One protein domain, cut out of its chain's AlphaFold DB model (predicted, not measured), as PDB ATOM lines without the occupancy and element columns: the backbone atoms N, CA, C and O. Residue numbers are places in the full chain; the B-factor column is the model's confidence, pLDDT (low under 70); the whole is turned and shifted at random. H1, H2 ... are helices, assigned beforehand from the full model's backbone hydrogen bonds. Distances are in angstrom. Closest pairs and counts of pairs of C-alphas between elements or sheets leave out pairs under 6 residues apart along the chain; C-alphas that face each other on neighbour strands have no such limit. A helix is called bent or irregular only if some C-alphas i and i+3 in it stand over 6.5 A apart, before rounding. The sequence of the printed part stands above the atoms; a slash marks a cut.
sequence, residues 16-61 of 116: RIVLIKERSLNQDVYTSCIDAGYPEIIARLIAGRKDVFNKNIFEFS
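Overview. This is residues 16 to 61 of the 116 residues of an uncharacterized protein of Desulfobacter latus (UniProt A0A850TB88). What does the shape look like from its first residue on? An arm, residues 16 to 21, sticks out and adds to the length; after it comes a small helical hairpin, H1 and H2, which makes the body, and then H3, a short irregular helix set off from that hairpin, before the printed part ends at residue 61. What is it made of? The printed part has 46 residues with three named helices, in the order H1, H2, H3, and no named strand; it is all helix by class, with 23 residues in the helices. How compact is it? It is loose, with a radius of gyration of the C-alphas of 12.4 A, and only just elongated, spanning 39 by 26 by 18 A.

Arrangement. How do the first two helices meet? H1, residues 27 to 35, and H2, residues 40 to 49, form a hairpin and touch, their closest C-alphas being those of Tyr 30 and Ala 47, 5.1 A apart. They run opposite ways at a tilt of 37 degrees, only just steep. Where is the third helix? H3, residues 55 to 58, is apart from H2, and only just apart from H1, at 8.3 A between closest C-alphas. What do the backbones show? In H1 and H2 every O i to N i+4 pair is within hydrogen-bond range; H3 is too short for such a pair, and its one O i to N i+3 pair is not within range.

Along the chain. Where does the first helix begin? H1 starts at C-alpha 27, (-31.575, 23.870, 26.299), and is 12.2 A long from first to last C-alpha. How long are the others? H2 measures 14.4 A. H3 is irregular, its first and last C-alphas being 7.3 A apart, and it ends at C-alpha 58, (-41.655, 11.866, 13.992).

Size, cuts and confidence. How large is it? The two C-alphas farthest apart, those of Arg 16 and Asp 35, are 40.4 A apart. Are there cuts or long links? The printed part has no cut, and both links between helices are tight. Where is confidence low? Residues 16 to 19 are under pLDDT 70, and the mean of the printed part is 85.0.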
ATOM      1  N   ARG A  16     -29.933  42.716  -0.952       58.56
ATOM      2  CA  ARG A  16     -30.819  42.327   0.152       58.56
ATOM      3  C   ARG A  16     -30.070  41.281   0.976       58.56
ATOM      4  O   ARG A  16     -30.145  40.090   0.689       58.56
ATOM      5  N   ILE A  17     -29.295  41.732   1.958       63.16
ATOM      6  CA  ILE A  17     -28.643  40.858   2.926       63.16
ATOM      7  C   ILE A  17     -29.777  40.161   3.669       63.16
ATOM      8  O   ILE A  17     -30.514  40.787   4.430       63.16
ATOM      9  N   VAL A  18     -29.957  38.869   3.405       65.94
ATOM     10  CA  VAL A  18     -30.810  38.025   4.234       65.94
ATOM     11  C   VAL A  18     -30.176  38.041   5.617       65.94
ATOM     12  O   VAL A  18     -29.098  37.484   5.821       65.94
ATOM     13  N   LEU A  19     -30.809  38.740   6.557       67.56
ATOM     14  CA  LEU A  19     -30.397  38.749   7.954       67.56
ATOM     15  C   LEU A  19     -30.685  37.361   8.528       67.56
ATOM     16  O   LEU A  19     -31.781  37.087   9.019       67.56
ATOM     17  N   ILE A  20     -29.708  36.460   8.427       76.50
ATOM     18  CA  ILE A  20     -29.754  35.165   9.102       76.50
ATOM     19  C   ILE A  20     -29.563  35.449  10.589       76.50
ATOM     20  O   ILE A  20     -28.447  35.641  11.067       76.50
ATOM     21  N   LYS A  21     -30.677  35.533  11.316       76.44
ATOM     22  CA  LYS A  21     -30.663  35.639  12.770       76.44
ATOM     23  C   LYS A  21     -30.513  34.243  13.361       76.44
ATOM     24  O   LYS A  21     -31.295  33.347  13.042       76.44
ATOM     25  N   GLU A  22     -29.534  34.075  14.239       76.56
ATOM     26  CA  GLU A  22     -29.416  32.854  15.027       76.56
ATOM     27  C   GLU A  22     -30.652  32.699  15.920       76.56
ATOM     28  O   GLU A  22     -31.116  33.646  16.564       76.56
ATOM     29  N   ARG A  23     -31.236  31.502  15.901       76.88
ATOM     30  CA  ARG A  23     -32.430  31.195  16.681       76.88
ATOM     31  C   ARG A  23     -32.002  30.785  18.083       76.88
ATOM     32  O   ARG A  23     -31.122  29.943  18.226       76.88
ATOM     33  N   SER A  24     -32.628  31.370  19.102       83.12
ATOM     34  CA  SER A  24     -32.406  30.976  20.494       83.12
ATOM     35  C   SER A  24     -32.733  29.495  20.674       83.12
ATOM     36  O   SER A  24     -33.784  29.037  20.223       83.12
ATOM     37  N   LEU A  25     -31.831  28.766  21.321       84.31
ATOM     38  CA  LEU A  25     -31.946  27.329  21.525       84.31
ATOM     39  C   LEU A  25     -32.574  27.041  22.890       84.31
ATOM     40  O   LEU A  25     -32.116  27.560  23.906       84.31
ATOM     41  N   ASN A  26     -33.613  26.206  22.913       89.38
ATOM     42  CA  ASN A  26     -34.177  25.703  24.159       89.38
ATOM     43  C   ASN A  26     -33.303  24.551  24.689       89.38
ATOM     44  O   ASN A  26     -33.294  23.450  24.133       89.38
ATOM     45  N   GLN A  27     -32.549  24.818  25.756       89.88
ATOM     46  CA  GLN A  27     -31.575  23.870  26.299       89.88
ATOM     47  C   GLN A  27     -32.235  22.626  26.918       89.88
ATOM     48  O   GLN A  27     -31.674  21.531  26.833       89.88
ATOM     49  N   ASP A  28     -33.439  22.764  27.471       91.06
ATOM     50  CA  ASP A  28     -34.176  21.659  28.092       91.06
ATOM     51  C   ASP A  28     -34.647  20.659  27.030       91.06
ATOM     52  O   ASP A  28     -34.458  19.446  27.155       91.06
ATOM     53  N   VAL A  29     -35.192  21.178  25.923       90.31
ATOM     54  CA  VAL A  29     -35.599  20.381  24.756       90.31
ATOM     55  C   VAL A  29     -34.391  19.711  24.112       90.31
ATOM     56  O   VAL A  29     -34.469  18.534  23.761       90.31
ATOM     57  N   TYR A  30     -33.269  20.424  23.981       92.12
ATOM     58  CA  TYR A  30     -32.031  19.860  23.443       92.12
ATOM     59  C   TYR A  30     -31.553  18.664  24.272       92.12
ATOM     60  O   TYR A  30     -31.339  17.587  23.721       92.12
ATOM     61  N   THR A  31     -31.462  18.835  25.592       91.69
ATOM     62  CA  THR A  31     -31.002  17.787  26.513       91.69
ATOM     63  C   THR A  31     -31.938  16.579  26.463       91.69
ATOM     64  O   THR A  31     -31.486  15.456  26.262       91.69
ATOM     65  N   SER A  32     -33.253  16.821  26.467       91.62
ATOM     66  CA  SER A  32     -34.272  15.770  26.341       91.62
ATOM     67  C   SER A  32     -34.161  14.967  25.035       91.62
ATOM     68  O   SER A  32     -34.427  13.764  25.018       91.62
ATOM     69  N   CYS A  33     -33.772  15.609  23.926       90.56
ATOM     70  CA  CYS A  33     -33.544  14.926  22.649       90.56
ATOM     71  C   CYS A  33     -32.290  14.041  22.696       90.56
ATOM     72  O   CYS A  33     -32.320  12.918  22.192       90.56
ATOM     73  N   ILE A  34     -31.203  14.533  23.297       93.19
ATOM     74  CA  ILE A  34     -29.959  13.770  23.455       93.19
ATOM     75  C   ILE A  34     -30.192  12.548  24.351       93.19
ATOM     76  O   ILE A  34     -29.818  11.440  23.969       93.19
ATOM     77  N   ASP A  35     -30.896  12.718  25.472       92.31
ATOM     78  CA  ASP A  35     -31.256  11.625  26.387       92.31
ATOM     79  C   ASP A  35     -32.153  10.574  25.718       92.31
ATOM     80  O   ASP A  35     -32.096   9.384  26.030       92.31
ATOM     81  N   ALA A  36     -32.977  10.996  24.756       89.06
ATOM     82  CA  ALA A  36     -33.785  10.102  23.935       89.06
ATOM     83  C   ALA A  36     -32.997   9.418  22.796       89.06
ATOM     84  O   ALA A  36     -33.585   8.627  22.059       89.06
ATOM     85  N   GLY A  37     -31.691   9.684  22.663       91.25
ATOM     86  CA  GLY A  37     -30.792   9.041  21.702       91.25
ATOM     87  C   GLY A  37     -30.756   9.688  20.317       91.25
ATOM     88  O   GLY A  37     -30.260   9.074  19.372       91.25
ATOM     89  N   TYR A  38     -31.285  10.907  20.158       91.12
ATOM     90  CA  TYR A  38     -31.266  11.595  18.866       91.12
ATOM     91  C   TYR A  38     -29.887  12.205  18.561       91.12
ATOM     92  O   TYR A  38     -29.225  12.719  19.465       91.12
ATOM     93  N   PRO A  39     -29.459  12.236  17.282       93.00
ATOM     94  CA  PRO A  39     -28.235  12.923  16.880       93.00
ATOM     95  C   PRO A  39     -28.271  14.418  17.217       93.00
ATOM     96  O   PRO A  39     -29.313  15.066  17.087       93.00
ATOM     97  N   GLU A  40     -27.110  14.993  17.535       91.00
ATOM     98  CA  GLU A  40     -26.960  16.407  17.914       91.00
ATOM     99  C   GLU A  40     -27.604  17.372  16.907       91.00
ATOM    100  O   GLU A  40     -28.290  18.321  17.288       91.00
ATOM    101  N   ILE A  41     -27.452  17.105  15.608       91.12
ATOM    102  CA  ILE A  41     -28.041  17.946  14.561       91.12
ATOM    103  C   ILE A  41     -29.577  17.975  14.624       91.12
ATOM    104  O   ILE A  41     -30.181  19.032  14.440       91.12
ATOM    105  N   ILE A  42     -30.210  16.839  14.931       90.19
ATOM    106  CA  ILE A  42     -31.665  16.729  15.070       90.19
ATOM    107  C   ILE A  42     -32.112  17.398  16.369       90.19
ATOM    108  O   ILE A  42     -33.058  18.184  16.351       90.19
ATOM    109  N   ALA A  43     -31.389  17.168  17.468       90.62
ATOM    110  CA  ALA A  43     -31.656  17.804  18.753       90.62
ATOM    111  C   ALA A  43     -31.624  19.339  18.649       90.62
ATOM    112  O   ALA A  43     -32.563  20.005  19.084       90.62
ATOM    113  N   ARG A  44     -30.607  19.915  17.988       90.19
ATOM    114  CA  ARG A  44     -30.517  21.368  17.739       90.19
ATOM    115  C   ARG A  44     -31.676  21.887  16.887       90.19
ATOM    116  O   ARG A  44     -32.193  22.973  17.144       90.19
ATOM    117  N   LEU A  45     -32.100  21.120  15.883       89.81
ATOM    118  CA  LEU A  45     -33.207  21.496  15.005       89.81
ATOM    119  C   LEU A  45     -34.547  21.540  15.751       89.81
ATOM    120  O   LEU A  45     -35.328  22.474  15.554       89.81
ATOM    121  N   ILE A  46     -34.808  20.544  16.603       90.19
ATOM    122  CA  ILE A  46     -36.025  20.472  17.418       90.19
ATOM    123  C   ILE A  46     -36.011  21.581  18.473       90.19
ATOM    124  O   ILE A  46     -36.969  22.349  18.547       90.19
ATOM    125  N   ALA A  47     -34.906  21.728  19.206       90.62
ATOM    126  CA  ALA A  47     -34.724  22.748  20.240       90.62
ATOM    127  C   ALA A  47     -34.803  24.187  19.712       90.62
ATOM    128  O   ALA A  47     -35.115  25.110  20.461       90.62
ATOM    129  N   GLY A  48     -34.535  24.393  18.421       89.88
ATOM    130  CA  GLY A  48     -34.757  25.675  17.767       89.88
ATOM    131  C   GLY A  48     -36.221  25.925  17.392       89.88
ATOM    132  O   GLY A  48     -36.615  27.076  17.259       89.88
ATOM    133  N   ARG A  49     -37.050  24.896  17.177       87.62
ATOM    134  CA  ARG A  49     -38.405  25.038  16.601       87.62
ATOM    135  C   ARG A  49     -39.549  24.792  17.574       87.62
ATOM    136  O   ARG A  49     -40.659  25.236  17.285       87.62
ATOM    137  N   LYS A  50     -39.311  24.044  18.646       85.12
ATOM    138  CA  LYS A  50     -40.336  23.578  19.581       85.12
ATOM    139  C   LYS A  50     -39.947  23.947  21.005       85.12
ATOM    140  O   LYS A  50     -38.788  23.821  21.381       85.12
ATOM    141  N   ASP A  51     -40.951  24.322  21.788       85.12
ATOM    142  CA  ASP A  51     -40.781  24.642  23.207       85.12
ATOM    143  C   ASP A  51     -40.834  23.396  24.100       85.12
ATOM    144  O   ASP A  51     -40.335  23.416  25.220       85.12
ATOM    145  N   VAL A  52     -41.417  22.300  23.598       85.50
ATOM    146  CA  VAL A  52     -41.579  21.029  24.316       85.50
ATOM    147  C   VAL A  52     -41.149  19.870  23.421       85.50
ATOM    148  O   VAL A  52     -41.522  19.803  22.246       85.50
ATOM    149  N   PHE A  53     -40.382  18.939  23.988       85.94
ATOM    150  CA  PHE A  53     -40.004  17.696  23.326       85.94
ATOM    151  C   PHE A  53     -41.062  16.610  23.544       85.94
ATOM    152  O   PHE A  53     -41.475  16.346  24.670       85.94
ATOM    153  N   ASN A  54     -41.459  15.937  22.465       84.25
ATOM    154  CA  ASN A  54     -42.258  14.719  22.514       84.25
ATOM    155  C   ASN A  54     -41.600  13.675  21.600       84.25
ATOM    156  O   ASN A  54     -41.225  13.982  20.472       84.25
ATOM    157  N   LYS A  55     -41.471  12.428  22.060       81.31
ATOM    158  CA  LYS A  55     -40.893  11.344  21.249       81.31
ATOM    159  C   LYS A  55     -41.691  11.074  19.967       81.31
ATOM    160  O   LYS A  55     -41.103  10.643  18.983       81.31
ATOM    161  N   ASN A  56     -42.977  11.422  19.948       81.62
ATOM    162  CA  ASN A  56     -43.873  11.244  18.804       81.62
ATOM    163  C   ASN A  56     -43.743  12.354  17.743       81.62
ATOM    164  O   ASN A  56     -44.556  12.421  16.832       81.62
ATOM    165  N   ILE A  57     -42.748  13.248  17.829       80.19
ATOM    166  CA  ILE A  57     -42.539  14.321  16.834       80.19
ATOM    167  C   ILE A  57     -42.351  13.775  15.406       80.19
ATOM    168  O   ILE A  57     -42.653  14.477  14.444       80.19
ATOM    169  N   PHE A  58     -41.859  12.542  15.274       81.69
ATOM    170  CA  PHE A  58     -41.655  11.866  13.992       81.69
ATOM    171  C   PHE A  58     -42.735  10.832  13.668       81.69
ATOM    172  O   PHE A  58     -42.591  10.075  12.709       81.69
ATOM    173  N   GLU A  59     -43.804  10.778  14.462       83.44
ATOM    174  CA  GLU A  59     -44.942   9.922  14.170       83.44
ATOM    175  C   GLU A  59     -45.783  10.591  13.076       83.44
ATOM    176  O   GLU A  59     -46.526  11.539  13.327       83.44
ATOM    177  N   PHE A  60     -45.606  10.125  11.839       83.69
ATOM    178  CA  PHE A  60     -46.284  10.653  10.652       83.69
ATOM    179  C   PHE A  60     -47.398   9.732  10.141       83.69
ATOM    180  O   PHE A  60     -47.868   9.905   9.015       83.69
ATOM    181  N   SER A  61     -47.809   8.732  10.926       87.50
ATOM    182  CA  SER A  61     -48.958   7.907  10.564       87.50
ATOM    183  C   SER A  61     -50.240   8.737  10.512       87.50
ATOM    184  O   SER A  61     -50.395   9.751  11.195       87.50
TER     185      SER A  61